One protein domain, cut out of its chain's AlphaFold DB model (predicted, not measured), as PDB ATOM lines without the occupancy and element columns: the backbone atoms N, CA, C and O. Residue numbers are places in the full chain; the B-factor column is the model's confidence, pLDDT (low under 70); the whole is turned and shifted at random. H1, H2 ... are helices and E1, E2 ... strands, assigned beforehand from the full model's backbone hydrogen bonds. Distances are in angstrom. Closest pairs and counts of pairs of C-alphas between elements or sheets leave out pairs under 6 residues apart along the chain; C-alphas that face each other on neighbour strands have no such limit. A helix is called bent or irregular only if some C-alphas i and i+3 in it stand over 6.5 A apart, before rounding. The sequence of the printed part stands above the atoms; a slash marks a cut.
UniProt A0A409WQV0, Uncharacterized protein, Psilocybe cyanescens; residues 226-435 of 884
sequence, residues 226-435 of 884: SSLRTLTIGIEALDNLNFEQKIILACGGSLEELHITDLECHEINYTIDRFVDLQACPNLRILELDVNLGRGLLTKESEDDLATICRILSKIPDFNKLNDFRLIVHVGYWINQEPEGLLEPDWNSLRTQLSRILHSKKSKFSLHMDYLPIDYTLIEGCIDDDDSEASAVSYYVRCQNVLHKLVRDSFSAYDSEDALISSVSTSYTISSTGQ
ATOM      1  N   SER A 226      50.534  28.571 -16.205       96.25
ATOM      2  CA  SER A 226      51.299  29.782 -15.862       96.25
ATOM      3  C   SER A 226      52.684  29.863 -16.523       96.25
ATOM      4  O   SER A 226      53.400  30.841 -16.339       96.25
ATOM      5  N   SER A 227      53.115  28.799 -17.203       96.75
ATOM      6  CA  SER A 227      54.366  28.733 -17.974       96.75
ATOM      7  C   SER A 227      54.112  28.537 -19.469       96.75
ATOM      8  O   SER A 227      55.051  28.256 -20.217       96.75
ATOM      9  N   LEU A 228      52.852  28.671 -19.892       98.25
ATOM     10  CA  LEU A 228      52.435  28.486 -21.268       98.25
ATOM     11  C   LEU A 228      52.999  29.614 -22.135       98.25
ATOM     12  O   LEU A 228      52.851  30.789 -21.799       98.25
ATOM     13  N   ARG A 229      53.651  29.238 -23.234       98.25
ATOM     14  CA  ARG A 229      54.281  30.150 -24.193       98.25
ATOM     15  C   ARG A 229      53.498  30.228 -25.491       98.25
ATOM     16  O   ARG A 229      53.357  31.324 -26.011       98.25
ATOM     17  N   THR A 230      52.961  29.107 -25.958       98.50
ATOM     18  CA  THR A 230      52.166  29.040 -27.186       98.50
ATOM     19  C   THR A 230      50.749  28.599 -26.849       98.50
ATOM     20  O   THR A 230      50.546  27.562 -26.209       98.50
ATOM     21  N   LEU A 231      49.770  29.393 -27.272       98.19
ATOM     22  CA  LEU A 231      48.350  29.102 -27.126       98.19
ATOM     23  C   LEU A 231      47.671  29.187 -28.493       98.19
ATOM     24  O   LEU A 231      47.713  30.229 -29.140       98.19
ATOM     25  N   THR A 232      47.016  28.105 -28.901       97.56
ATOM     26  CA  THR A 232      46.164  28.052 -30.093       97.56
ATOM     27  C   THR A 232      44.735  27.738 -29.676       97.56
ATOM     28  O   THR A 232      44.492  26.726 -29.012       97.56
ATOM     29  N   ILE A 233      43.798  28.595 -30.067       95.69
ATOM     30  CA  ILE A 233      42.387  28.528 -29.685       95.69
ATOM     31  C   ILE A 233      41.547  28.411 -30.956       95.69
ATOM     32  O   ILE A 233      41.610  29.298 -31.802       95.69
ATOM     33  N   GLY A 234      40.756  27.345 -31.072       93.00
ATOM     34  CA  GLY A 234      39.655  27.250 -32.032       93.00
ATOM     35  C   GLY A 234      38.347  27.692 -31.382       93.00
ATOM     36  O   GLY A 234      37.962  27.110 -30.363       93.00
ATOM     37  N   ILE A 235      37.687  28.722 -31.922       87.25
ATOM     38  CA  ILE A 235      36.493  29.317 -31.304       87.25
ATOM     39  C   ILE A 235      35.237  29.032 -32.140       87.25
ATOM     40  O   ILE A 235      34.964  29.729 -33.110       87.25
ATOM     41  N   GLU A 236      34.387  28.095 -31.699       80.69
ATOM     42  CA  GLU A 236      33.147  27.780 -32.448       80.69
ATOM     43  C   GLU A 236      31.845  28.238 -31.794       80.69
ATOM     44  O   GLU A 236      30.787  28.157 -32.413       80.69
ATOM     45  N   ALA A 237      31.874  28.680 -30.537       83.81
ATOM     46  CA  ALA A 237      30.676  29.185 -29.874       83.81
ATOM     47  C   ALA A 237      30.974  30.438 -29.052       83.81
ATOM     48  O   ALA A 237      31.995  30.513 -28.363       83.81
ATOM     49  N   LEU A 238      30.043  31.396 -29.083       80.06
ATOM     50  CA  LEU A 238      30.093  32.625 -28.288       80.06
ATOM     51  C   LEU A 238      30.275  32.357 -26.794       80.06
ATOM     52  O   LEU A 238      31.059  33.032 -26.127       80.06
ATOM     53  N   ASP A 239      29.587  31.336 -26.281       80.62
ATOM     54  CA  ASP A 239      29.614  30.967 -24.864       80.62
ATOM     55  C   ASP A 239      31.019  30.587 -24.371       80.62
ATOM     56  O   ASP A 239      31.313  30.696 -23.175       80.62
ATOM     57  N   ASN A 240      31.914  30.206 -25.289       84.31
ATOM     58  CA  ASN A 240      33.288  29.859 -24.957       84.31
ATOM     59  C   ASN A 240      34.150  31.106 -24.727       84.31
ATOM     60  O   ASN A 240      35.060  31.057 -23.917       84.31
ATOM     61  N   LEU A 241      33.849  32.270 -25.309       87.44
ATOM     62  CA  LEU A 241      34.741  33.443 -25.254       87.44
ATOM     63  C   LEU A 241      35.150  33.873 -23.832       87.44
ATOM     64  O   LEU A 241      36.295  34.260 -23.587       87.44
ATOM     65  N   ASN A 242      34.244  33.734 -22.861       90.00
ATOM     66  CA  ASN A 242      34.537  33.976 -21.446       90.00
ATOM     67  C   ASN A 242      35.538  32.978 -20.847       90.00
ATOM     68  O   ASN A 242      36.322  33.334 -19.965       90.00
ATOM     69  N   PHE A 243      35.462  31.712 -21.252       92.19
ATOM     70  CA  PHE A 243      36.421  30.686 -20.856       92.19
ATOM     71  C   PHE A 243      37.793  30.985 -21.482       92.19
ATOM     72  O   PHE A 243      38.805  30.903 -20.783       92.19
ATOM     73  N   GLU A 244      37.820  31.489 -22.717       93.38
ATOM     74  CA  GLU A 244      39.059  31.628 -23.484       93.38
ATOM     75  C   GLU A 244      39.848  32.804 -22.919       93.38
ATOM     76  O   GLU A 244      41.051  32.711 -22.664       93.38
ATOM     77  N   GLN A 245      39.136  33.882 -22.582       94.31
ATOM     78  CA  GLN A 245      39.726  35.018 -21.899       94.31
ATOM     79  C   GLN A 245      40.291  34.646 -20.523       94.31
ATOM     80  O   GLN A 245      41.353  35.134 -20.141       94.31
ATOM     81  N   LYS A 246      39.643  33.746 -19.769       95.38
ATOM     82  CA  LYS A 246      40.212  33.255 -18.500       95.38
ATOM     83  C   LYS A 246      41.527  32.513 -18.723       95.38
ATOM     84  O   LYS A 246      42.422  32.635 -17.888       95.38
ATOM     85  N   ILE A 247      41.661  31.771 -19.825       96.19
ATOM     86  CA  ILE A 247      42.914  31.090 -20.186       96.19
ATOM     87  C   ILE A 247      43.986  32.124 -20.516       96.19
ATOM     88  O   ILE A 247      45.056  32.071 -19.911       96.19
ATOM     89  N   ILE A 248      43.675  33.092 -21.383       96.50
ATOM     90  CA  ILE A 248      44.594  34.174 -21.764       96.50
ATOM     91  C   ILE A 248      45.090  34.922 -20.521       96.50
ATOM     92  O   ILE A 248      46.293  35.102 -20.356       96.50
ATOM     93  N   LEU A 249      44.201  35.287 -19.591       96.19
ATOM     94  CA  LEU A 249      44.591  35.937 -18.333       96.19
ATOM     95  C   LEU A 249      45.468  35.038 -17.452       96.19
ATOM     96  O   LEU A 249      46.427  35.516 -16.847       96.19
ATOM     97  N   ALA A 250      45.164  33.740 -17.381       96.31
ATOM     98  CA  ALA A 250      45.918  32.790 -16.569       96.31
ATOM     99  C   ALA A 250      47.345  32.536 -17.094       96.31
ATOM    100  O   ALA A 250      48.231  32.221 -16.294       96.31
ATOM    101  N   CYS A 251      47.585  32.678 -18.404       96.88
ATOM    102  CA  CYS A 251      48.907  32.519 -19.019       96.88
ATOM    103  C   CYS A 251      49.558  33.821 -19.511       96.88
ATOM    104  O   CYS A 251      50.695  33.780 -19.979       96.88
ATOM    105  N   GLY A 252      48.890  34.972 -19.413       96.25
ATOM    106  CA  GLY A 252      49.312  36.206 -20.090       96.25
ATOM    107  C   GLY A 252      50.737  36.651 -19.744       96.25
ATOM    108  O   GLY A 252      51.498  37.082 -20.609       96.25
ATOM    109  N   GLY A 253      51.168  36.432 -18.498       96.19
ATOM    110  CA  GLY A 253      52.531  36.745 -18.068       96.19
ATOM    111  C   GLY A 253      53.634  35.940 -18.774       96.19
ATOM    112  O   GLY A 253      54.763  36.423 -18.854       96.19
ATOM    113  N   SER A 254      53.344  34.743 -19.292       97.75
ATOM    114  CA  SER A 254      54.316  33.865 -19.965       97.75
ATOM    115  C   SER A 254      54.081  33.703 -21.465       97.75
ATOM    116  O   SER A 254      54.950  33.155 -22.141       97.75
ATOM    117  N   LEU A 255      52.936  34.159 -21.973       98.25
ATOM    118  CA  LEU A 255      52.517  33.913 -23.346       98.25
ATOM    119  C   LEU A 255      53.400  34.677 -24.346       98.25
ATOM    120  O   LEU A 255      53.547  35.897 -24.260       98.25
ATOM    121  N   GLU A 256      53.989  33.939 -25.285       98.19
ATOM    122  CA  GLU A 256      54.853  34.435 -26.363       98.19
ATOM    123  C   GLU A 256      54.153  34.355 -27.732       98.19
ATOM    124  O   GLU A 256      54.415  35.187 -28.598       98.19
ATOM    125  N   GLU A 257      53.249  33.396 -27.932       98.44
ATOM    126  CA  GLU A 257      52.566  33.133 -29.201       98.44
ATOM    127  C   GLU A 257      51.075  32.873 -28.949       98.44
ATOM    128  O   GLU A 257      50.715  32.004 -28.149       98.44
ATOM    129  N   LEU A 258      50.210  33.623 -29.630       97.81
ATOM    130  CA  LEU A 258      48.759  33.460 -29.576       97.81
ATOM    131  C   LEU A 258      48.214  33.273 -30.989       97.81
ATOM    132  O   LEU A 258      48.378  34.147 -31.839       97.81
ATOM    133  N   HIS A 259      47.538  32.152 -31.207       97.19
ATOM    134  CA  HIS A 259      46.854  31.820 -32.448       97.19
ATOM    135  C   HIS A 259      45.363  31.688 -32.155       97.19
ATOM    136  O   HIS A 259      44.963  30.852 -31.344       97.19
ATOM    137  N   ILE A 260      44.546  32.512 -32.793       94.50
ATOM    138  CA  ILE A 260      43.091  32.408 -32.740       94.50
ATOM    139  C   ILE A 260      42.641  31.961 -34.124       94.50
ATOM    140  O   ILE A 260      42.721  32.733 -35.074       94.50
ATOM    141  N   THR A 261      42.236  30.701 -34.223       92.31
ATOM    142  CA  THR A 261      41.901  30.012 -35.475       92.31
ATOM    143  C   THR A 261      40.419  29.657 -35.519       92.31
ATOM    144  O   THR A 261      39.772  29.628 -34.469       92.31
ATOM    145  N   ASP A 262      39.913  29.277 -36.694       79.44
ATOM    146  CA  ASP A 262      38.610  28.608 -36.821       79.44
ATOM    147  C   ASP A 262      37.452  29.455 -36.253       79.44
ATOM    148  O   ASP A 262      36.642  28.988 -35.453       79.44
ATOM    149  N   LEU A 263      37.381  30.738 -36.640       72.44
ATOM    150  CA  LEU A 263      36.244  31.620 -36.329       72.44
ATOM    151  C   LEU A 263      35.024  31.283 -37.206       72.44
ATOM    152  O   LEU A 263      34.386  32.168 -37.780       72.44
ATOM    153  N   GLU A 264      34.705  29.995 -37.349       68.31
ATOM    154  CA  GLU A 264      33.597  29.485 -38.166       68.31
ATOM    155  C   GLU A 264      32.240  30.035 -37.715       68.31
ATOM    156  O   GLU A 264      31.313  30.170 -38.514       68.31
ATOM    157  N   CYS A 265      32.098  30.378 -36.435       65.25
ATOM    158  CA  CYS A 265      30.821  30.812 -35.902       65.25
ATOM    159  C   CYS A 265      30.541  32.287 -36.188       65.25
ATOM    160  O   CYS A 265      31.062  33.206 -35.559       65.25
ATOM    161  N   HIS A 266      29.592  32.471 -37.094       67.19
ATOM    162  CA  HIS A 266      28.884  33.693 -37.446       67.19
ATOM    163  C   HIS A 266      28.692  34.750 -36.353       67.19
ATOM    164  O   HIS A 266      28.735  35.945 -36.646       67.19
ATOM    165  N   GLU A 267      28.380  34.343 -35.126       65.88
ATOM    166  CA  GLU A 267      28.020  35.271 -34.052       65.88
ATOM    167  C   GLU A 267      29.256  35.816 -33.312       65.88
ATOM    168  O   GLU A 267      29.175  36.839 -32.632       65.88
ATOM    169  N   ILE A 268      30.418  35.179 -33.485       63.22
ATOM    170  CA  ILE A 268      31.636  35.422 -32.701       63.22
ATOM    171  C   ILE A 268      32.383  36.679 -33.136       63.22
ATOM    172  O   ILE A 268      32.884  37.412 -32.276       63.22
ATOM    173  N   ASN A 269      32.394  36.990 -34.435       60.75
ATOM    174  CA  ASN A 269      33.132  38.138 -34.976       60.75
ATOM    175  C   ASN A 269      32.724  39.486 -34.353       60.75
ATOM    176  O   ASN A 269      33.555  40.381 -34.236       60.75
ATOM    177  N   TYR A 270      31.480  39.648 -33.894       66.38
ATOM    178  CA  TYR A 270      31.012  40.920 -33.320       66.38
ATOM    179  C   TYR A 270      31.378  41.122 -31.851       66.38
ATOM    180  O   TYR A 270      31.124  42.188 -31.292       66.38
ATOM    181  N   THR A 271      31.884  40.086 -31.185       78.19
ATOM    182  CA  THR A 271      32.079  40.141 -29.732       78.19
ATOM    183  C   THR A 271      33.451  39.690 -29.280       78.19
ATOM    184  O   THR A 271      33.797  39.934 -28.127       78.19
ATOM    185  N   ILE A 272      34.258  39.080 -30.151       82.00
ATOM    186  CA  ILE A 272      35.601  38.612 -29.795       82.00
ATOM    187  C   ILE A 272      36.485  39.737 -29.232       82.00
ATOM    188  O   ILE A 272      37.239  39.512 -28.284       82.00
ATOM    189  N   ASP A 273      36.319  40.971 -29.715       79.50
ATOM    190  CA  ASP A 273      36.999  42.150 -29.183       79.50
ATOM    191  C   ASP A 273      36.612  42.459 -27.735       79.50
ATOM    192  O   ASP A 273      37.403  43.056 -27.019       79.50
ATOM    193  N   ARG A 274      35.435  42.053 -27.257       83.44
ATOM    194  CA  ARG A 274      35.032  42.246 -25.855       83.44
ATOM    195  C   ARG A 274      35.754  41.289 -24.925       83.44
ATOM    196  O   ARG A 274      36.009  41.647 -23.778       83.44
ATOM    197  N   PHE A 275      36.108  40.110 -25.422       81.56
ATOM    198  CA  PHE A 275      36.673  39.058 -24.592       81.56
ATOM    199  C   PHE A 275      38.183  39.037 -24.648       81.56
ATOM    200  O   PHE A 275      38.776  38.978 -23.588       81.56
ATOM    201  N   VAL A 276      38.812  39.170 -25.815       87.75
ATOM    202  CA  VAL A 276      40.274  39.088 -25.924       87.75
ATOM    203  C   VAL A 276      40.908  40.361 -25.355       87.75
ATOM    204  O   VAL A 276      40.792  41.441 -25.937       87.75
ATOM    205  N   ASP A 277      41.564  40.255 -24.197       89.94
ATOM    206  CA  ASP A 277      42.370  41.338 -23.616       89.94
ATOM    207  C   ASP A 277      43.864  41.012 -23.685       89.94
ATOM    208  O   ASP A 277      44.407  40.248 -22.882       89.94
ATOM    209  N   LEU A 278      44.535  41.630 -24.657       95.31
ATOM    210  CA  LEU A 278      45.963  41.447 -24.896       95.31
ATOM    211  C   LEU A 278      46.845  42.319 -23.990       95.31
ATOM    212  O   LEU A 278      48.066  42.146 -24.006       95.31
ATOM    213  N   GLN A 279      46.274  43.194 -23.149       94.88
ATOM    214  CA  GLN A 279      47.053  43.962 -22.166       94.88
ATOM    215  C   GLN A 279      47.760  43.050 -21.161       94.88
ATOM    216  O   GLN A 279      48.866  43.350 -20.711       94.88
ATOM    217  N   ALA A 280      47.154  41.899 -20.855       93.06
ATOM    218  CA  ALA A 280      47.722  40.896 -19.963       93.06
ATOM    219  C   ALA A 280      48.907  40.124 -20.569       93.06
ATOM    220  O   ALA A 280      49.541  39.356 -19.848       93.06
ATOM    221  N   CYS A 281      49.224  40.325 -21.856       96.94
ATOM    222  CA  CYS A 281      50.220  39.554 -22.605       96.94
ATOM    223  C   CYS A 281      51.445  40.399 -23.020       96.94
ATOM    224  O   CYS A 281      51.743  40.515 -24.211       96.94
ATOM    225  N   PRO A 282      52.218  40.985 -22.082       95.56
ATOM    226  CA  PRO A 282      53.341  41.872 -22.420       95.56
ATOM    227  C   PRO A 282      54.496  41.150 -23.135       95.56
ATOM    228  O   PRO A 282      55.362  41.792 -23.732       95.56
ATOM    229  N   ASN A 283      54.534  39.817 -23.048       96.94
ATOM    230  CA  ASN A 283      55.549  38.981 -23.679       96.94
ATOM    231  C   ASN A 283      55.154  38.467 -25.066       96.94
ATOM    232  O   ASN A 283      55.979  37.798 -25.682       96.94
ATOM    233  N   LEU A 284      53.963  38.813 -25.567       97.62
ATOM    234  CA  LEU A 284      53.472  38.347 -26.857       97.62
ATOM    235  C   LEU A 284      54.383  38.827 -27.993       97.62
ATOM    236  O   LEU A 284      54.675  40.018 -28.102       97.62
ATOM    237  N   ARG A 285      54.838  37.886 -28.819       96.94
ATOM    238  CA  ARG A 285      55.749  38.072 -29.959       96.94
ATOM    239  C   ARG A 285      55.044  37.766 -31.269       96.94
ATOM    240  O   ARG A 285      55.186  38.536 -32.215       96.94
ATOM    241  N   ILE A 286      54.264  36.687 -31.282       97.25
ATOM    242  CA  ILE A 286      53.492  36.243 -32.438       97.25
ATOM    243  C   ILE A 286      52.007  36.338 -32.113       97.25
ATOM    244  O   ILE A 286      51.559  35.812 -31.092       97.25
ATOM    245  N   LEU A 287      51.257  36.996 -32.988       97.06
ATOM    246  CA  LEU A 287      49.801  37.012 -32.964       97.06
ATOM    247  C   LEU A 287      49.291  36.588 -34.337       97.06
ATOM    248  O   LEU A 287      49.572  37.251 -35.333       97.06
ATOM    249  N   GLU A 288      48.538  35.500 -34.373       96.62
ATOM    250  CA  GLU A 288      47.859  35.011 -35.564       96.62
ATOM    251  C   GLU A 288      46.353  35.065 -35.332       96.62
ATOM    252  O   GLU A 288      45.855  34.531 -34.337       96.62
ATOM    253  N   LEU A 289      45.650  35.753 -36.222       94.50
ATOM    254  CA  LEU A 289      44.200  35.876 -36.204       94.50
ATOM    255  C   LEU A 289      43.652  35.325 -37.506       94.50
ATOM    256  O   LEU A 289      44.080  35.740 -38.583       94.50
ATOM    257  N   ASP A 290      42.694  34.430 -37.375       91.75
ATOM    258  CA  ASP A 290      41.936  33.885 -38.477       91.75
ATOM    259  C   ASP A 290      40.551  34.524 -38.518       91.75
ATOM    260  O   ASP A 290      39.868  34.530 -37.498       91.75
ATOM    261  N   VAL A 291      40.138  35.102 -39.643       88.62
ATOM    262  CA  VAL A 291      38.864  35.820 -39.755       88.62
ATOM    263  C   VAL A 291      38.102  35.455 -41.015       88.62
ATOM    264  O   VAL A 291      38.653  35.381 -42.106       88.62
ATOM    265  N   ASN A 292      36.791  35.309 -40.869       85.06
ATOM    266  CA  ASN A 292      35.867  35.215 -41.990       85.06
ATOM    267  C   ASN A 292      35.394  36.626 -42.354       85.06
ATOM    268  O   ASN A 292      34.631  37.210 -41.584       85.06
ATOM    269  N   LEU A 293      35.838  37.177 -43.490       81.88
ATOM    270  CA  LEU A 293      35.348  38.468 -43.994       81.88
ATOM    271  C   LEU A 293      34.181  38.243 -44.963       81.88
ATOM    272  O   LEU A 293      34.243  37.361 -45.819       81.88
ATOM    273  N   GLY A 294      33.132  39.065 -44.848       68.69
ATOM    274  CA  GLY A 294      32.112  39.176 -45.903       68.69
ATOM    275  C   GLY A 294      30.649  39.148 -45.489       68.69
ATOM    276  O   GLY A 294      29.758  39.060 -46.338       68.69
ATOM    277  N   ARG A 295      30.368  39.236 -44.186       63.72
ATOM    278  CA  ARG A 295      28.997  39.141 -43.668       63.72
ATOM    279  C   ARG A 295      28.222  40.455 -43.667       63.72
ATOM    280  O   ARG A 295      26.992  40.417 -43.758       63.72
ATOM    281  N   GLY A 296      28.943  41.579 -43.671       54.97
ATOM    282  CA  GLY A 296      28.434  42.956 -43.653       54.97
ATOM    283  C   GLY A 296      27.261  43.260 -44.597       54.97
ATOM    284  O   GLY A 296      26.466  44.157 -44.336       54.97
ATOM    285  N   LEU A 297      27.133  42.507 -45.693       51.09
ATOM    286  CA  LEU A 297      26.154  42.764 -46.748       51.09
ATOM    287  C   LEU A 297      24.763  42.163 -46.496       51.09
ATOM    288  O   LEU A 297      23.788  42.669 -47.052       51.09
ATOM    289  N   LEU A 298      24.633  41.103 -45.687       57.66
ATOM    290  CA  LEU A 298      23.321  40.467 -45.465       57.66
ATOM    291  C   LEU A 298      22.473  41.210 -44.432       57.66
ATOM    292  O   LEU A 298      21.245  41.230 -44.530       57.66
ATOM    293  N   THR A 299      23.115  41.853 -43.464       62.16
ATOM    294  CA  THR A 299      22.448  42.693 -42.473       62.16
ATOM    295  C   THR A 299      23.061  44.078 -42.545       62.16
ATOM    296  O   THR A 299      24.199  44.255 -42.146       62.16
ATOM    297  N   LYS A 300      22.312  45.090 -43.005       64.38
ATOM    298  CA  LYS A 300      22.788  46.492 -43.074       64.38
ATOM    299  C   LYS A 300      23.299  47.065 -41.737       64.38
ATOM    300  O   LYS A 300      23.825  48.170 -41.717       64.38
ATOM    301  N   GLU A 301      23.102  46.342 -40.640       66.25
ATOM    302  CA  GLU A 301      23.456  46.723 -39.274       66.25
ATOM    303  C   GLU A 301      24.709  46.012 -38.736       66.25
ATOM    304  O   GLU A 301      25.123  46.298 -37.615       66.25
ATOM    305  N   SER A 302      25.320  45.084 -39.481       65.19
ATOM    306  CA  SER A 302      26.520  44.396 -38.991       65.19
ATOM    307  C   SER A 302      27.748  45.296 -39.065       65.19
ATOM    308  O   SER A 302      28.085  45.808 -40.132       65.19
ATOM    309  N   GLU A 303      28.413  45.466 -37.920       68.00
ATOM    310  CA  GLU A 303      29.714  46.127 -37.817       68.00
ATOM    311  C   GLU A 303      30.756  45.452 -38.724       68.00
ATOM    312  O   GLU A 303      30.710  44.245 -38.955       68.00
ATOM    313  N   ASP A 304      31.708  46.244 -39.217       78.75
ATOM    314  CA  ASP A 304      32.839  45.776 -40.019       78.75
ATOM    315  C   ASP A 304      33.692  44.770 -39.214       78.75
ATOM    316  O   ASP A 304      34.240  45.112 -38.162       78.75
ATOM    317  N   ASP A 305      33.826  43.532 -39.704       83.38
ATOM    318  CA  ASP A 305      34.666  42.475 -39.111       83.38
ATOM    319  C   ASP A 305      36.113  42.970 -38.876       83.38
ATOM    320  O   ASP A 305      36.774  42.616 -37.891       83.38
ATOM    321  N   LEU A 306      36.604  43.863 -39.741       88.50
ATOM    322  CA  LEU A 306      37.922  44.472 -39.614       88.50
ATOM    323  C   LEU A 306      37.999  45.474 -38.457       88.50
ATOM    324  O   LEU A 306      39.048  45.599 -37.814       88.50
ATOM    325  N   ALA A 307      36.892  46.144 -38.128       89.00
ATOM    326  CA  ALA A 307      36.811  47.010 -36.956       89.00
ATOM    327  C   ALA A 307      36.982  46.200 -35.663       89.00
ATOM    328  O   ALA A 307      37.681  46.648 -34.752       89.00
ATOM    329  N   THR A 308      36.444  44.978 -35.595       88.38
ATOM    330  CA  THR A 308      36.703  44.059 -34.476       88.38
ATOM    331  C   THR A 308      38.191  43.740 -34.343       88.38
ATOM    332  O   THR A 308      38.736  43.863 -33.243       88.38
ATOM    333  N   ILE A 309      38.882  43.400 -35.438       92.12
ATOM    334  CA  ILE A 309      40.340  43.179 -35.399       92.12
ATOM    335  C   ILE A 309      41.050  44.436 -34.891       92.12
ATOM    336  O   ILE A 309      41.902  44.353 -34.006       92.12
ATOM    337  N   CYS A 310      40.673  45.614 -35.390       94.00
ATOM    338  CA  CYS A 310      41.244  46.881 -34.939       94.00
ATOM    339  C   CYS A 310      41.036  47.113 -33.435       94.00
ATOM    340  O   CYS A 310      41.945  47.619 -32.775       94.00
ATOM    341  N   ARG A 311      39.886  46.715 -32.876       93.81
ATOM    342  CA  ARG A 311      39.602  46.771 -31.431       93.81
ATOM    343  C   ARG A 311      40.427  45.764 -30.626       93.81
ATOM    344  O   ARG A 311      40.877  46.101 -29.537       93.81
ATOM    345  N   ILE A 312      40.693  44.564 -31.145       93.56
ATOM    346  CA  ILE A 312      41.628  43.617 -30.506       93.56
ATOM    347  C   ILE A 312      43.042  44.210 -30.494       93.56
ATOM    348  O   ILE A 312      43.704  44.252 -29.455       93.56
ATOM    349  N   LEU A 313      43.495  44.710 -31.643       95.31
ATOM    350  CA  LEU A 313      44.817  45.305 -31.798       95.31
ATOM    351  C   LEU A 313      44.984  46.557 -30.928       95.31
ATOM    352  O   LEU A 313      46.045  46.749 -30.335       95.31
ATOM    353  N   SER A 314      43.948  47.385 -30.769       95.12
ATOM    354  CA  SER A 314      44.009  48.586 -29.924       95.12
ATOM    355  C   SER A 314      44.287  48.274 -28.448       95.12
ATOM    356  O   SER A 314      44.873  49.103 -27.753       95.12
ATOM    357  N   LYS A 315      43.962  47.061 -27.982       95.19
ATOM    358  CA  LYS A 315      44.280  46.592 -26.625       95.19
ATOM    359  C   LYS A 315      45.730  46.152 -26.442       95.19
ATOM    360  O   LYS A 315      46.155  45.952 -25.310       95.19
ATOM    361  N   ILE A 316      46.509  46.000 -27.511       95.56
ATOM    362  CA  ILE A 316      47.940  45.714 -27.384       95.56
ATOM    363  C   ILE A 316      48.636  46.977 -26.849       95.56
ATOM    364  O   ILE A 316      48.524  48.036 -27.482       95.56
ATOM    365  N   PRO A 317      49.360  46.896 -25.714       93.75
ATOM    366  CA  PRO A 317      50.016  48.055 -25.123       93.75
ATOM    367  C   PRO A 317      51.110  48.598 -26.048       93.75
ATOM    368  O   PRO A 317      51.736  47.848 -26.800       93.75
ATOM    369  N   ASP A 318      51.397  49.897 -25.964       91.62
ATOM    370  CA  ASP A 318      52.451  50.515 -26.784       91.62
ATOM    371  C   ASP A 318      53.831  49.896 -26.485       91.62
ATOM    372  O   ASP A 318      54.627  49.634 -27.388       91.62
ATOM    373  N   PHE A 319      54.085  49.546 -25.219       90.44
ATOM    374  CA  PHE A 319      55.231  48.728 -24.823       90.44
ATOM    375  C   PHE A 319      54.905  47.232 -24.953       90.44
ATOM    376  O   PHE A 319      54.631  46.542 -23.973       90.44
ATOM    377  N   ASN A 320      54.918  46.725 -26.185       93.06
ATOM    378  CA  ASN A 320      54.745  45.298 -26.485       93.06
ATOM    379  C   ASN A 320      56.036  44.662 -27.033       93.06
ATOM    380  O   ASN A 320      56.977  45.367 -27.409       93.06
ATOM    381  N   LYS A 321      56.073  43.326 -27.124       95.69
ATOM    382  CA  LYS A 321      57.139  42.560 -27.801       95.69
ATOM    383  C   LYS A 321      56.702  41.971 -29.144       95.69
ATOM    384  O   LYS A 321      57.448  41.171 -29.711       95.69
ATOM    385  N   LEU A 322      55.535  42.378 -29.649       95.62
ATOM    386  CA  LEU A 322      54.969  41.834 -30.871       95.62
ATOM    387  C   LEU A 322      55.892  42.176 -32.036       95.62
ATOM    388  O   LEU A 322      56.267  43.337 -32.225       95.62
ATOM    389  N   ASN A 323      56.295  41.150 -32.773       94.62
ATOM    390  CA  ASN A 323      57.175  41.275 -33.924       94.62
ATOM    391  C   ASN A 323      56.733  40.411 -35.110       94.62
ATOM    392  O   ASN A 323      57.315  40.562 -36.175       94.62
ATOM    393  N   ASP A 324      55.735  39.539 -34.963       95.06
ATOM    394  CA  ASP A 324      55.084  38.837 -36.071       95.06
ATOM    395  C   ASP A 324      53.565  38.922 -35.878       95.06
ATOM    396  O   ASP A 324      53.026  38.441 -34.881       95.06
ATOM    397  N   PHE A 325      52.881  39.577 -36.810       95.19
ATOM    398  CA  PHE A 325      51.427  39.593 -36.885       95.19
ATOM    399  C   PHE A 325      50.987  38.909 -38.172       95.19
ATOM    400  O   PHE A 325      51.439  39.261 -39.266       95.19
ATOM    401  N   ARG A 326      50.094  37.936 -38.039       95.69
ATOM    402  CA  ARG A 326      49.561  37.164 -39.153       95.69
ATOM    403  C   ARG A 326      48.053  37.283 -39.155       95.69
ATOM    404  O   ARG A 326      47.405  36.993 -38.155       95.69
ATOM    405  N   LEU A 327      47.518  37.725 -40.279       94.25
ATOM    406  CA  LEU A 327      46.087  37.787 -40.507       94.25
ATOM    407  C   LEU A 327      45.753  36.792 -41.611       94.25
ATOM    408  O   LEU A 327      46.217  36.961 -42.739       94.25
ATOM    409  N   ILE A 328      44.992  35.760 -41.266       92.50
ATOM    410  CA  ILE A 328      44.416  34.809 -42.209       92.50
ATOM    411  C   ILE A 328      42.978  35.252 -42.447       92.50
ATOM    412  O   ILE A 328      42.227  35.489 -41.508       92.50
ATOM    413  N   VAL A 329      42.635  35.466 -43.709       89.81
ATOM    414  CA  VAL A 329      41.324  35.930 -44.143       89.81
ATOM    415  C   VAL A 329      40.696  34.829 -44.973       89.81
ATOM    416  O   VAL A 329      41.121  34.594 -46.104       89.81
ATOM    417  N   HIS A 330      39.663  34.199 -44.434       87.31
ATOM    418  CA  HIS A 330      38.811  33.285 -45.177       87.31
ATOM    419  C   HIS A 330      37.788  34.069 -45.986       87.31
ATOM    420  O   HIS A 330      37.040  34.898 -45.455       87.31
ATOM    421  N   VAL A 331      37.760  33.794 -47.284       83.62
ATOM    422  CA  VAL A 331      36.887  34.442 -48.263       83.62
ATOM    423  C   VAL A 331      35.936  33.392 -48.821       83.62
ATOM    424  O   VAL A 331      36.363  32.301 -49.191       83.62
ATOM    425  N   GLY A 332      34.647  33.721 -48.901       74.69
ATOM    426  CA  GLY A 332      33.643  32.880 -49.556       74.69
ATOM    427  C   GLY A 332      33.067  31.731 -48.724       74.69
ATOM    428  O   GLY A 332      32.136  31.103 -49.199       74.69
ATOM    429  N   TYR A 333      33.513  31.490 -47.486       69.25
ATOM    430  CA  TYR A 333      33.092  30.320 -46.689       69.25
ATOM    431  C   TYR A 333      31.572  30.230 -46.431       69.25
ATOM    432  O   TYR A 333      31.022  29.142 -46.290       69.25
ATOM    433  N   TRP A 334      30.868  31.367 -46.374       65.25
ATOM    434  CA  TRP A 334      29.470  31.409 -45.916       65.25
ATOM    435  C   TRP A 334      28.501  32.169 -46.822       65.25
ATOM    436  O   TRP A 334      27.285  32.032 -46.680       65.25
ATOM    437  N   ILE A 335      29.006  33.028 -47.703       63.62
ATOM    438  CA  ILE A 335      28.194  33.929 -48.522       63.62
ATOM    439  C   ILE A 335      28.834  33.973 -49.901       63.62
ATOM    440  O   ILE A 335      30.059  34.026 -50.005       63.62
ATOM    441  N   ASN A 336      28.005  34.006 -50.948       66.12
ATOM    442  CA  ASN A 336      28.407  34.292 -52.329       66.12
ATOM    443  C   ASN A 336      28.899  35.751 -52.473       66.12
ATOM    444  O   ASN A 336      28.416  36.491 -53.328       66.12
ATOM    445  N   GLN A 337      29.787  36.215 -51.593       71.50
ATOM    446  CA  GLN A 337      30.443  37.491 -51.777       71.50
ATOM    447  C   GLN A 337      31.526  37.296 -52.830       71.50
ATOM    448  O   GLN A 337      32.307  36.344 -52.785       71.50
ATOM    449  N   GLU A 338      31.546  38.189 -53.808       82.25
ATOM    450  CA  GLU A 338      32.658  38.238 -54.737       82.25
ATOM    451  C   GLU A 338      33.918  38.750 -54.014       82.25
ATOM    452  O   GLU A 338      33.793  39.552 -53.079       82.25
ATOM    453  N   PRO A 339      35.129  38.339 -54.433       85.75
ATOM    454  CA  PRO A 339      36.379  38.757 -53.795       85.75
ATOM    455  C   PRO A 339      36.494  40.272 -53.625       85.75
ATOM    456  O   PRO A 339      37.056  40.754 -52.649       85.75
ATOM    457  N   GLU A 340      35.943  41.039 -54.562       88.88
ATOM    458  CA  GLU A 340      35.981  42.498 -54.596       88.88
ATOM    459  C   GLU A 340      35.321  43.141 -53.371       88.88
ATOM    460  O   GLU A 340      35.710  44.248 -52.999       88.88
ATOM    461  N   GLY A 341      34.405  42.439 -52.698       84.69
ATOM    462  CA  GLY A 341      33.820  42.885 -51.434       84.69
ATOM    463  C   GLY A 341      34.845  43.050 -50.306       84.69
ATOM    464  O   GLY A 341      34.621  43.823 -49.381       84.69
ATOM    465  N   LEU A 342      36.021  42.419 -50.410       87.25
ATOM    466  CA  LEU A 342      37.141  42.625 -49.482       87.25
ATOM    467  C   LEU A 342      37.795  44.001 -49.616       87.25
ATOM    468  O   LEU A 342      38.639  44.339 -48.795       87.25
ATOM    469  N   LEU A 343      37.463  44.790 -50.640       88.62
ATOM    470  CA  LEU A 343      37.978  46.153 -50.793       88.62
ATOM    471  C   LEU A 343      37.168  47.186 -49.996       88.62
ATOM    472  O   LEU A 343      37.619  48.320 -49.867       88.62
ATOM    473  N   GLU A 344      35.986  46.812 -49.499       87.94
ATOM    474  CA  GLU A 344      35.077  47.697 -48.759       87.94
ATOM    475  C   GLU A 344      35.452  47.927 -47.278       87.94
ATOM    476  O   GLU A 344      35.271  49.060 -46.825       87.94
ATOM    477  N   PRO A 345      35.972  46.933 -46.517       89.12
ATOM    478  CA  PRO A 345      36.376  47.115 -45.119       89.12
ATOM    479  C   PRO A 345      37.395  48.243 -44.900       89.12
ATOM    480  O   PRO A 345      38.187  48.574 -45.788       89.12
ATOM    481  N   ASP A 346      37.439  48.806 -43.688       90.44
ATOM    482  CA  ASP A 346      38.348  49.911 -43.349       90.44
ATOM    483  C   ASP A 346      39.799  49.451 -43.091       90.44
ATOM    484  O   ASP A 346      40.329  49.448 -41.970       90.44
ATOM    485  N   TRP A 347      40.491  49.087 -44.168       92.44
ATOM    486  CA  TRP A 347      41.904  48.701 -44.144       92.44
ATOM    487  C   TRP A 347      42.840  49.812 -43.665       92.44
ATOM    488  O   TRP A 347      43.936  49.519 -43.175       92.44
ATOM    489  N   ASN A 348      42.413  51.078 -43.729       91.75
ATOM    490  CA  ASN A 348      43.188  52.197 -43.200       91.75
ATOM    491  C   ASN A 348      43.226  52.179 -41.668       91.75
ATOM    492  O   ASN A 348      44.280  52.453 -41.079       91.75
ATOM    493  N   SER A 349      42.125  51.803 -41.013       93.81
ATOM    494  CA  SER A 349      42.102  51.594 -39.560       93.81
ATOM    495  C   SER A 349      43.023  50.452 -39.139       93.81
ATOM    496  O   SER A 349      43.844  50.643 -38.232       93.81
ATOM    497  N   LEU A 350      42.979  49.306 -39.837       94.12
ATOM    498  CA  LEU A 350      43.894  48.191 -39.560       94.12
ATOM    499  C   LEU A 350      45.343  48.646 -39.713       94.12
ATOM    500  O   LEU A 350      46.159  48.471 -38.806       94.12
ATOM    501  N   ARG A 351      45.659  49.292 -40.837       92.19
ATOM    502  CA  ARG A 351      46.989  49.835 -41.091       92.19
ATOM    503  C   ARG A 351      47.433  50.780 -39.980       92.19
ATOM    504  O   ARG A 351      48.576  50.684 -39.543       92.19
ATOM    505  N   THR A 352      46.568  51.674 -39.510       93.62
ATOM    506  CA  THR A 352      46.894  52.614 -38.427       93.62
ATOM    507  C   THR A 352      47.253  51.872 -37.137       93.62
ATOM    508  O   THR A 352      48.267  52.187 -36.511       93.62
ATOM    509  N   GLN A 353      46.496  50.831 -36.774       94.94
ATOM    510  CA  GLN A 353      46.808  50.004 -35.604       94.94
ATOM    511  C   GLN A 353      48.116  49.225 -35.765       94.94
ATOM    512  O   GLN A 353      48.944  49.229 -34.853       94.94
ATOM    513  N   LEU A 354      48.354  48.616 -36.929       93.44
ATOM    514  CA  LEU A 354      49.614  47.922 -37.215       93.44
ATOM    515  C   LEU A 354      50.803  48.875 -37.147       93.44
ATOM    516  O   LEU A 354      51.818  48.551 -36.535       93.44
ATOM    517  N   SER A 355      50.643  50.075 -37.705       91.38
ATOM    518  CA  SER A 355      51.648  51.136 -37.649       91.38
ATOM    519  C   SER A 355      51.995  51.475 -36.204       91.38
ATOM    520  O   SER A 355      53.172  51.591 -35.899       91.38
ATOM    521  N   ARG A 356      50.997  51.585 -35.313       93.50
ATOM    522  CA  ARG A 356      51.195  51.853 -33.879       93.50
ATOM    523  C   ARG A 356      51.931  50.713 -33.174       93.50
ATOM    524  O   ARG A 356      52.902  50.958 -32.467       93.50
ATOM    525  N   ILE A 357      51.474  49.474 -33.356       92.94
ATOM    526  CA  ILE A 357      51.977  48.314 -32.600       92.94
ATOM    527  C   ILE A 357      53.391  47.925 -33.034       92.94
ATOM    528  O   ILE A 357      54.233  47.588 -32.196       92.94
ATOM    529  N   LEU A 358      53.633  47.959 -34.344       88.25
ATOM    530  CA  LEU A 358      54.848  47.444 -34.960       88.25
ATOM    531  C   LEU A 358      55.898  48.534 -35.223       88.25
ATOM    532  O   LEU A 358      57.002  48.201 -35.663       88.25
ATOM    533  N   HIS A 359      55.587  49.807 -34.927       82.25
ATOM    534  CA  HIS A 359      56.507  50.933 -35.087       82.25
ATOM    535  C   HIS A 359      57.863  50.637 -34.434       82.25
ATOM    536  O   HIS A 359      57.917  50.124 -33.314       82.25
ATOM    537  N   SER A 360      58.961  51.026 -35.089       66.81
ATOM    538  CA  SER A 360      60.354  50.975 -34.589       66.81
ATOM    539  C   SER A 360      61.010  49.594 -34.411       66.81
ATOM    540  O   SER A 360      62.168  49.520 -33.993       66.81
ATOM    541  N   LYS A 361      60.324  48.497 -34.743       79.38
ATOM    542  CA  LYS A 361      60.845  47.128 -34.592       79.38
ATOM    543  C   LYS A 361      61.020  46.464 -35.954       79.38
ATOM    544  O   LYS A 361      60.278  46.750 -36.887       79.38
ATOM    545  N   LYS A 362      61.971  45.526 -36.047       83.19
ATOM    546  CA  LYS A 362      62.035  44.561 -37.156       83.19
ATOM    547  C   LYS A 362      60.840  43.616 -37.032       83.19
ATOM    548  O   LYS A 362      60.948  42.558 -36.412       83.19
ATOM    549  N   SER A 363      59.705  44.079 -37.534       86.56
ATOM    550  CA  SER A 363      58.409  43.432 -37.415       86.56
ATOM    551  C   SER A 363      57.993  42.822 -38.741       86.56
ATOM    552  O   SER A 363      58.314  43.341 -39.806       86.56
ATOM    553  N   LYS A 364      57.254  41.726 -38.652       90.25
ATOM    554  CA  LYS A 364      56.719  40.962 -39.759       90.25
ATOM    555  C   LYS A 364      55.199  41.106 -39.749       90.25
ATOM    556  O   LYS A 364      54.565  40.759 -38.759       90.25
ATOM    557  N   PHE A 365      54.614  41.608 -40.828       91.25
ATOM    558  CA  PHE A 365      53.188  41.472 -41.096       91.25
ATOM    559  C   PHE A 365      52.993  40.508 -42.265       91.25
ATOM    560  O   PHE A 365      53.588  40.681 -43.334       91.25
ATOM    561  N   SER A 366      52.172  39.482 -42.043       92.31
ATOM    562  CA  SER A 366      51.763  38.530 -43.073       92.31
ATOM    563  C   SER A 366      50.252  38.585 -43.249       92.31
ATOM    564  O   SER A 366      49.512  38.408 -42.284       92.31
ATOM    565  N   LEU A 367      49.808  38.798 -44.485       91.31
ATOM    566  CA  LEU A 367      48.406  38.690 -44.872       91.31
ATOM    567  C   LEU A 367      48.247  37.438 -45.733       91.31
ATOM    568  O   LEU A 367      48.879  37.321 -46.791       91.31
ATOM    569  N   HIS A 368      47.438  36.504 -45.250       89.56
ATOM    570  CA  HIS A 368      47.055  35.301 -45.966       89.56
ATOM    571  C   HIS A 368      45.582  35.396 -46.334       89.56
ATOM    572  O   HIS A 368      44.766  35.763 -45.494       89.56
ATOM    573  N   MET A 369      45.251  35.094 -47.582       87.19
ATOM    574  CA  MET A 369      43.863  34.948 -48.004       87.19
ATOM    575  C   MET A 369      43.627  33.502 -48.403       87.19
ATOM    576  O   MET A 369      44.231  33.024 -49.368       87.19
ATOM    577  N   ASP A 370      42.743  32.856 -47.658       84.56
ATOM    578  CA  ASP A 370      42.282  31.503 -47.905       84.56
ATOM    579  C   ASP A 370      40.929  31.578 -48.586       84.56
ATOM    580  O   ASP A 370      39.935  32.041 -48.025       84.56
ATOM    581  N   TYR A 371      40.903  31.161 -49.847       78.56
ATOM    582  CA  TYR A 371      39.644  31.028 -50.552       78.56
ATOM    583  C   TYR A 371      39.126  29.605 -50.397       78.56
ATOM    584  O   TYR A 371      39.762  28.644 -50.843       78.56
ATOM    585  N   LEU A 372      37.959  29.503 -49.771       70.81
ATOM    586  CA  LEU A 372      37.209  28.269 -49.636       70.81
ATOM    587  C   LEU A 372      35.965  28.443 -50.508       70.81
ATOM    588  O   LEU A 372      35.045  29.164 -50.111       70.81
ATOM    589  N   PRO A 373      35.945  27.866 -51.724       65.56
ATOM    590  CA  PRO A 373      34.724  27.863 -52.512       65.56
ATOM    591  C   PRO A 373      33.666  27.170 -51.662       65.56
ATOM    592  O   PRO A 373      33.951  26.123 -51.075       65.56
ATOM    593  N   ILE A 374      32.476  27.767 -51.557       63.91
ATOM    594  CA  ILE A 374      31.352  27.096 -50.909       63.91
ATOM    595  C   ILE A 374      31.252  25.737 -51.576       63.91
ATOM    596  O   ILE A 374      31.064  25.645 -52.790       63.91
ATOM    597  N   ASP A 375      31.451  24.694 -50.781       55.19
ATOM    598  CA  ASP A 375      31.314  23.331 -51.239       55.19
ATOM    599  C   ASP A 375      29.819  23.125 -51.503       55.19
ATOM    600  O   ASP A 375      29.041  22.752 -50.621       55.19
ATOM    601  N   TYR A 376      29.387  23.474 -52.722       51.97
ATOM    602  CA  TYR A 376      28.003  23.344 -53.171       51.97
ATOM    603  C   TYR A 376      27.532  21.886 -53.094       51.97
ATOM    604  O   TYR A 376      26.340  21.639 -53.212       51.97
ATOM    605  N   THR A 377      28.417  20.921 -52.820       44.66
ATOM    606  CA  THR A 377      28.048  19.529 -52.549       44.66
ATOM    607  C   THR A 377      27.197  19.362 -51.284       44.66
ATOM    608  O   THR A 377      26.366  18.455 -51.241       44.66
ATOM    609  N   LEU A 378      27.302  20.255 -50.287       50.09
ATOM    610  CA  LEU A 378      26.365  20.282 -49.151       50.09
ATOM    611  C   LEU A 378      24.972  20.806 -49.551       50.09
ATOM    612  O   LEU A 378      23.995  20.571 -48.838       50.09
ATOM    613  N   ILE A 379      24.866  21.480 -50.699       50.28
ATOM    614  CA  ILE A 379      23.609  21.846 -51.358       50.28
ATOM    615  C   ILE A 379      23.363  20.804 -52.459       50.28
ATOM    616  O   ILE A 379      23.501  21.078 -53.647       50.28
ATOM    617  N   GLU A 380      23.046  19.574 -52.047       40.94
ATOM    618  CA  GLU A 380      22.798  18.431 -52.934       40.94
ATOM    619  C   GLU A 380      21.912  18.811 -54.149       40.94
ATOM    620  O   GLU A 380      20.698  18.973 -54.022       40.94
ATOM    621  N   GLY A 381      22.516  18.894 -55.346       49.72
ATOM    622  CA  GLY A 381      21.837  18.534 -56.598       49.72
ATOM    623  C   GLY A 381      21.583  19.589 -57.684       49.72
ATOM    624  O   GLY A 381      20.538  19.476 -58.322       49.72
ATOM    625  N   CYS A 382      22.449  20.580 -57.954       41.59
ATOM    626  CA  CYS A 382      22.124  21.595 -58.984       41.59
ATOM    627  C   CYS A 382      23.223  22.068 -59.960       41.59
ATOM    628  O   CYS A 382      22.928  22.987 -60.720       41.59
ATOM    629  N   ILE A 383      24.438  21.509 -60.007       48.38
ATOM    630  CA  ILE A 383      25.452  22.000 -60.966       48.38
ATOM    631  C   ILE A 383      26.163  20.826 -61.646       48.38
ATOM    632  O   ILE A 383      26.625  19.919 -60.964       48.38
ATOM    633  N   ASP A 384      26.198  20.848 -62.981       53.25
ATOM    634  CA  ASP A 384      26.957  19.915 -63.817       53.25
ATOM    635  C   ASP A 384      28.470  20.104 -63.564       53.25
ATOM    636  O   ASP A 384      28.983  21.224 -63.616       53.25
ATOM    637  N   ASP A 385      29.183  19.012 -63.268       57.53
ATOM    638  CA  ASP A 385      30.543  19.016 -62.693       57.53
ATOM    639  C   ASP A 385      31.636  19.666 -63.576       57.53
ATOM    640  O   ASP A 385      32.669  20.099 -63.057       57.53
ATOM    641  N   ASP A 386      31.417  19.802 -64.888       57.44
ATOM    642  CA  ASP A 386      32.441  20.284 -65.832       57.44
ATOM    643  C   ASP A 386      32.718  21.806 -65.736       57.44
ATOM    644  O   ASP A 386      33.809  22.255 -66.093       57.44
ATOM    645  N   ASP A 387      31.790  22.612 -65.199       58.56
ATOM    646  CA  ASP A 387      31.974  24.072 -65.054       58.56
ATOM    647  C   ASP A 387      32.655  24.480 -63.723       58.56
ATOM    648  O   ASP A 387      33.048  25.638 -63.536       58.56
ATOM    649  N   SER A 388      32.835  23.537 -62.788       65.62
ATOM    650  CA  SER A 388      33.307  23.813 -61.421       65.62
ATOM    651  C   SER A 388      34.799  24.176 -61.355       65.62
ATOM    652  O   SER A 388      35.184  25.146 -60.695       65.62
ATOM    653  N   GLU A 389      35.660  23.469 -62.097       65.81
ATOM    654  CA  GLU A 389      37.115  23.687 -62.046       65.81
ATOM    655  C   GLU A 389      37.537  24.997 -62.735       65.81
ATOM    656  O   GLU A 389      38.348  25.764 -62.206       65.81
ATOM    657  N   ALA A 390      36.940  25.313 -63.890       69.81
ATOM    658  CA  ALA A 390      37.189  26.580 -64.576       69.81
ATOM    659  C   ALA A 390      36.729  27.780 -63.726       69.81
ATOM    660  O   ALA A 390      37.410  28.811 -63.677       69.81
ATOM    661  N   SER A 391      35.611  27.623 -63.008       72.69
ATOM    662  CA  SER A 391      35.115  28.615 -62.053       72.69
ATOM    663  C   SER A 391      36.074  28.794 -60.869       72.69
ATOM    664  O   SER A 391      36.432  29.925 -60.537       72.69
ATOM    665  N   ALA A 392      36.588  27.700 -60.303       73.81
ATOM    666  CA  ALA A 392      37.568  27.713 -59.219       73.81
ATOM    667  C   ALA A 392      38.864  28.460 -59.577       73.81
ATOM    668  O   ALA A 392      39.303  29.340 -58.830       73.81
ATOM    669  N   VAL A 393      39.462  28.154 -60.736       77.38
ATOM    670  CA  VAL A 393      40.687  28.827 -61.208       77.38
ATOM    671  C   VAL A 393      40.427  30.310 -61.469       77.38
ATOM    672  O   VAL A 393      41.220  31.158 -61.054       77.38
ATOM    673  N   SER A 394      39.304  30.638 -62.115       82.50
ATOM    674  CA  SER A 394      38.888  32.026 -62.347       82.50
ATOM    675  C   SER A 394      38.754  32.794 -61.030       82.50
ATOM    676  O   SER A 394      39.294  33.895 -60.882       82.50
ATOM    677  N   TYR A 395      38.109  32.187 -60.035       79.38
ATOM    678  CA  TYR A 395      37.915  32.794 -58.725       79.38
ATOM    679  C   TYR A 395      39.244  32.986 -57.981       79.38
ATOM    680  O   TYR A 395      39.494  34.061 -57.438       79.38
ATOM    681  N   TYR A 396      40.148  32.004 -58.021       81.56
ATOM    682  CA  TYR A 396      41.484  32.136 -57.439       81.56
ATOM    683  C   TYR A 396      42.269  33.313 -58.040       81.56
ATOM    684  O   TYR A 396      42.844  34.121 -57.304       81.56
ATOM    685  N   VAL A 397      42.242  33.471 -59.369       84.44
ATOM    686  CA  VAL A 397      42.879  34.610 -60.054       84.44
ATOM    687  C   VAL A 397      42.243  35.938 -59.627       84.44
ATOM    688  O   VAL A 397      42.959  36.915 -59.389       84.44
ATOM    689  N   ARG A 398      40.913  35.995 -59.471       86.38
ATOM    690  CA  ARG A 398      40.220  37.183 -58.940       86.38
ATOM    691  C   ARG A 398      40.672  37.513 -57.518       86.38
ATOM    692  O   ARG A 398      41.024  38.663 -57.262       86.38
ATOM    693  N   CYS A 399      40.751  36.528 -56.624       82.56
ATOM    694  CA  CYS A 399      41.263  36.711 -55.263       82.56
ATOM    695  C   CYS A 399      42.695  37.247 -55.250       82.56
ATOM    696  O   CYS A 399      42.983  38.198 -54.527       82.56
ATOM    697  N   GLN A 400      43.583  36.698 -56.083       85.88
ATOM    698  CA  GLN A 400      44.945  37.218 -56.222       85.88
ATOM    699  C   GLN A 400      44.950  38.681 -56.658       85.88
ATOM    700  O   GLN A 400      45.654  39.498 -56.063       85.88
ATOM    701  N   ASN A 401      44.140  39.037 -57.655       89.38
ATOM    702  CA  ASN A 401      44.034  40.414 -58.133       89.38
ATOM    703  C   ASN A 401      43.511  41.360 -57.048       89.38
ATOM    704  O   ASN A 401      44.047  42.461 -56.891       89.38
ATOM    705  N   VAL A 402      42.501  40.940 -56.285       89.81
ATOM    706  CA  VAL A 402      41.973  41.713 -55.155       89.81
ATOM    707  C   VAL A 402      43.022  41.869 -54.065       89.81
ATOM    708  O   VAL A 402      43.225  42.986 -53.602       89.81
ATOM    709  N   LEU A 403      43.741  40.807 -53.700       88.06
ATOM    710  CA  LEU A 403      44.803  40.876 -52.702       88.06
ATOM    711  C   LEU A 403      45.930  41.814 -53.147       88.06
ATOM    712  O   LEU A 403      46.359  42.676 -52.383       88.06
ATOM    713  N   HIS A 404      46.381  41.703 -54.399       88.00
ATOM    714  CA  HIS A 404      47.385  42.605 -54.962       88.00
ATOM    715  C   HIS A 404      46.909  44.056 -54.962       88.00
ATOM    716  O   HIS A 404      47.667  44.952 -54.584       88.00
ATOM    717  N   LYS A 405      45.655  44.295 -55.357       91.50
ATOM    718  CA  LYS A 405      45.046  45.625 -55.319       91.50
ATOM    719  C   LYS A 405      44.965  46.150 -53.888       91.50
ATOM    720  O   LYS A 405      45.351  47.286 -53.657       91.50
ATOM    721  N   LEU A 406      44.534  45.329 -52.936       89.81
ATOM    722  CA  LEU A 406      44.425  45.691 -51.530       89.81
ATOM    723  C   LEU A 406      45.783  46.085 -50.944       89.81
ATOM    724  O   LEU A 406      45.906  47.131 -50.308       89.81
ATOM    725  N   VAL A 407      46.809  45.268 -51.184       89.19
ATOM    726  CA  VAL A 407      48.180  45.524 -50.726       89.19
ATOM    727  C   VAL A 407      48.712  46.816 -51.336       89.19
ATOM    728  O   VAL A 407      49.222  47.673 -50.616       89.19
ATOM    729  N   ARG A 408      48.530  47.004 -52.645       89.19
ATOM    730  CA  ARG A 408      48.945  48.227 -53.334       89.19
ATOM    731  C   ARG A 408      48.203  49.457 -52.808       89.19
ATOM    732  O   ARG A 408      48.830  50.463 -52.502       89.19
ATOM    733  N   ASP A 409      46.885  49.404 -52.695       90.38
ATOM    734  CA  ASP A 409      46.080  50.592 -52.415       90.38
ATOM    735  C   ASP A 409      46.125  50.950 -50.914       90.38
ATOM    736  O   ASP A 409      46.255  52.122 -50.561       90.38
ATOM    737  N   SER A 410      46.117  49.950 -50.023       88.44
ATOM    738  CA  SER A 410      46.079  50.168 -48.569       88.44
ATOM    739  C   SER A 410      47.463  50.196 -47.919       88.44
ATOM    740  O   SER A 410      47.644  50.881 -46.910       88.44
ATOM    741  N   PHE A 411      48.466  49.515 -48.488       84.50
ATOM    742  CA  PHE A 411      49.767  49.319 -47.837       84.50
ATOM    743  C   PHE A 411      51.010  49.773 -48.638       84.50
ATOM    744  O   PHE A 411      52.103  49.732 -48.077       84.50
ATOM    745  N   SER A 412      50.888  50.294 -49.869       79.25
ATOM    746  CA  SER A 412      52.038  50.738 -50.707       79.25
ATOM    747  C   SER A 412      52.979  51.759 -50.068       79.25
ATOM    748  O   SER A 412      54.165  51.807 -50.370       79.25
ATOM    749  N   ALA A 413      52.490  52.582 -49.144       67.31
ATOM    750  CA  ALA A 413      53.329  53.546 -48.435       67.31
ATOM    751  C   ALA A 413      54.361  52.896 -47.482       67.31
ATOM    752  O   ALA A 413      55.140  53.620 -46.863       67.31
ATOM    753  N   TYR A 414      54.383  51.563 -47.374       65.75
ATOM    754  CA  TYR A 414      55.398  50.785 -46.662       65.75
ATOM    755  C   TYR A 414      56.501  50.196 -47.560       65.75
ATOM    756  O   TYR A 414      57.373  49.522 -47.026       65.75
ATOM    757  N   ASP A 415      56.535  50.491 -48.866       55.22
ATOM    758  CA  ASP A 415      57.544  49.986 -49.827       55.22
ATOM    759  C   ASP A 415      58.981  50.547 -49.643       55.22
ATOM    760  O   ASP A 415      59.849  50.336 -50.490       55.22
ATOM    761  N   SER A 416      59.293  51.259 -48.551       56.12
ATOM    762  CA  SER A 416      60.696  51.554 -48.208       56.12
ATOM    763  C   SER A 416      61.398  50.277 -47.731       56.12
ATOM    764  O   SER A 416      60.750  49.478 -47.070       56.12
ATOM    765  N   GLU A 417      62.703  50.104 -47.978       52.03
ATOM    766  CA  GLU A 417      63.498  48.891 -47.658       52.03
ATOM    767  C   GLU A 417      63.382  48.340 -46.209       52.03
ATOM    768  O   GLU A 417      63.792  47.211 -45.954       52.03
ATOM    769  N   ASP A 418      62.761  49.073 -45.279       56.12
ATOM    770  CA  ASP A 418      62.366  48.634 -43.930       56.12
ATOM    771  C   ASP A 418      60.925  48.049 -43.850       56.12
ATOM    772  O   ASP A 418      60.295  48.067 -42.788       56.12
ATOM    773  N   ALA A 419      60.371  47.568 -44.969       53.38
ATOM    774  CA  ALA A 419      58.946  47.278 -45.160       53.38
ATOM    775  C   ALA A 419      58.332  46.299 -44.137       53.38
ATOM    776  O   ALA A 419      58.790  45.176 -43.934       53.38
ATOM    777  N   LEU A 420      57.207  46.729 -43.558       59.50
ATOM    778  CA  LEU A 420      56.392  46.009 -42.576       59.50
ATOM    779  C   LEU A 420      55.764  44.718 -43.138       59.50
ATOM    780  O   LEU A 420      55.528  43.770 -42.391       59.50
ATOM    781  N   ILE A 421      55.478  44.678 -44.444       65.31
ATOM    782  CA  ILE A 421      54.895  43.511 -45.116       65.31
ATOM    783  C   ILE A 421      56.017  42.616 -45.612       65.31
ATOM    784  O   ILE A 421      56.704  42.929 -46.581       65.31
ATOM    785  N   SER A 422      56.174  41.464 -44.976       58.19
ATOM    786  CA  SER A 422      57.205  40.500 -45.366       58.19
ATOM    787  C   SER A 422      56.724  39.479 -46.390       58.19
ATOM    788  O   SER A 422      57.534  38.823 -47.038       58.19
ATOM    789  N   SER A 423      55.413  39.229 -46.428       72.38
ATOM    790  CA  SER A 423      54.833  38.158 -47.232       72.38
ATOM    791  C   SER A 423      53.334  38.340 -47.391       72.38
ATOM    792  O   SER A 423      52.605  38.498 -46.412       72.38
ATOM    793  N   VAL A 424      52.897  38.242 -48.637       69.00
ATOM    794  CA  VAL A 424      51.500  38.191 -49.044       69.00
ATOM    795  C   VAL A 424      51.337  36.884 -49.795       69.00
ATOM    796  O   VAL A 424      52.133  36.582 -50.685       69.00
ATOM    797  N   SER A 425      50.353  36.082 -49.409       75.31
ATOM    798  CA  SER A 425      50.100  34.803 -50.070       75.31
ATOM    799  C   SER A 425      48.608  34.555 -50.172       75.31
ATOM    800  O   SER A 425      47.842  34.919 -49.284       75.31
ATOM    801  N   THR A 426      48.214  33.943 -51.278       62.94
ATOM    802  CA  THR A 426      46.897  33.336 -51.438       62.94
ATOM    803  C   THR A 426      47.078  31.836 -51.316       62.94
ATOM    804  O   THR A 426      48.069  31.297 -51.819       62.94
ATOM    805  N   SER A 427      46.145  31.167 -50.654       68.94
ATOM    806  CA  SER A 427      45.983  29.732 -50.817       68.94
ATOM    807  C   SER A 427      44.577  29.432 -51.312       68.94
ATOM    808  O   SER A 427      43.618  30.176 -51.085       68.94
ATOM    809  N   TYR A 428      44.486  28.353 -52.072       47.84
ATOM    810  CA  TYR A 428      43.228  27.793 -52.511       47.84
ATOM    811  C   TYR A 428      43.138  26.410 -51.902       47.84
ATOM    812  O   TYR A 428      43.888  25.507 -52.285       47.84
ATOM    813  N   THR A 429      42.262  26.269 -50.914       49.97
ATOM    814  CA  THR A 429      42.032  24.981 -50.275       49.97
ATOM    815  C   THR A 429      40.766  24.400 -50.875       49.97
ATOM    816  O   THR A 429      39.661  24.823 -50.557       49.97
ATOM    817  N   ILE A 430      40.911  23.410 -51.754       46.19
ATOM    818  CA  ILE A 430      39.778  22.551 -52.097       46.19
ATOM    819  C   ILE A 430      39.521  21.708 -50.850       46.19
ATOM    820  O   ILE A 430      40.303  20.811 -50.519       46.19
ATOM    821  N   SER A 431      38.458  22.046 -50.122       39.94
ATOM    822  CA  SER A 431      37.888  21.214 -49.069       39.94
ATOM    823  C   SER A 431      37.510  19.869 -49.695       39.94
ATOM    824  O   SER A 431      36.421  19.694 -50.224       39.94
ATOM    825  N   SER A 432      38.443  18.919 -49.706       34.16
ATOM    826  CA  SER A 432      38.174  17.551 -50.149       34.16
ATOM    827  C   SER A 432      37.373  16.837 -49.059       34.16
ATOM    828  O   SER A 432      37.895  16.047 -48.267       34.16
ATOM    829  N   THR A 433      36.082  17.150 -48.976       38.59
ATOM    830  CA  THR A 433      35.087  16.431 -48.177       38.59
ATOM    831  C   THR A 433      34.883  15.035 -48.766       38.59
ATOM    832  O   THR A 433      33.886  14.715 -49.393       38.59
ATOM    833  N   GLY A 434      35.853  14.146 -48.560       40.12
ATOM    834  CA  GLY A 434      35.656  12.696 -48.632       40.12
ATOM    835  C   GLY A 434      35.352  12.072 -49.998       40.12
ATOM    836  O   GLY A 434      35.490  10.856 -50.092       40.12
ATOM    837  N   GLN A 435      35.032  12.830 -51.048       42.06
ATOM    838  CA  GLN A 435      35.040  12.305 -52.408       42.06
ATOM    839  C   GLN A 435      36.491  12.149 -52.833       42.06
ATOM    840  O   GLN A 435      37.259  13.108 -52.936       42.06
TER     841      GLN A 435
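What this domain is: This is residues 226 to 435 of the 884 residues of an uncharacterized protein of Psilocybe cyanescens (UniProt A0A409WQV0). A twisted wall of six parallel strands, E1 to E6 side by side in chain order, has helices over one face and its other face bare. These are two layers, a sheet and helices on one face of it, among them H1, H3 and the long H6, which runs along E5 and E6; residues 379 to 387 stick out. E1 H1 E2, E2 H2 E3, E3 H3 E4, E4 H4 H5 E5 and E5 H6 E6 are strand-helix-strand units, parallel neighbour strands with helices between, each crossover right-handed. The printed part has 210 residues, with six named helices and six named strands, is of mixed class and compact, with a radius of gyration of the C-alphas of 18.0 A, and spans 55 by 43 by 34 A.

How they stand to each other: E1, residues 230 to 234, is an edge strand. H1, residues 238 to 251, is on the sheet; its closest C-alphas with E1 are Glu 244 and Ile 233, 7.7 A. E2, residues 257 to 261, is parallel to E1, with N 231 and O 257 at 2.9 A. H2, residues 272 to 275, is not on the sheet and touches residues 241 to 245 of H1 alone, closest C-alphas Phe 275 and Gln 245, 5.7 A. E3, residues 286 to 293, is parallel to E2, with N 258 and O 286 at 3.0 A. H3, residues 305 to 314, touches H2, closest C-alphas Ile 312 and Asp 273, 5.0 A; its height over the sheet is 10.0 A. E4, residues 324 to 331, is parallel to E3, with N 289 and O 326 at 2.9 A. H4, residues 339 to 343, only grazes the sheet, as does H5, residues 347 to 358. H5 touches H3 at a shallow tilt of 21 degrees, the same way, closest C-alphas Leu 350 and Cys 310, 5.5 A. E5, residues 364 to 371, is parallel to E4, with N 325 and O 364 at 2.8 A. H6, residues 385 to 414, touches H4 with residues 395 to 406 alone, closest C-alphas Cys 399 and Pro 339, 5.5 A. Residues 410 to 411 of H6 alone touch residues 347 to 351 of H5, at a steep tilt of 58 degrees, closest C-alphas Ser 410 and Trp 347, 6.3 A. E6, residues 421 to 428, the other edge strand, is parallel to E5, with N 369 and O 425 at 3.1 A; H6 lies over both, at a height over the sheet of 8.7 A. Every O i to N i+4 pair is within hydrogen-bond range in H3 and H5; H1 has 8 of 10, H6 22 of 26, H4 0 of 1 but 2 of 2 O i to N i+3 pairs, and H2 is too short for one.

Where its parts are: E1 begins at C-alpha 230, (52.166, 29.040, -27.186). H1 is 21.0 A long and only just irregular, C-alphas 239 and 242 being 6.7 A apart. E3, E4, E5 and E6 are 21.6, 22.3, 22.5 and 20.9 A long. H6, 43.4 A long, has a kink of 44 degrees near residue 408 and is irregular, C-alphas 410 and 413 being 8.0 A apart. E6 ends at C-alpha 428, (43.228, 27.793, -52.511).

The domain as a whole: The C-alphas of Phe 319 and Asp 384, the two farthest apart, are 56.1 A apart. The printed part has no cut; the links E3 to H3 and E5 to H6 are long. Mean pLDDT of the printed part is 80.3; 61 residues are under 70, among them 373 to 390 and 426 to 435.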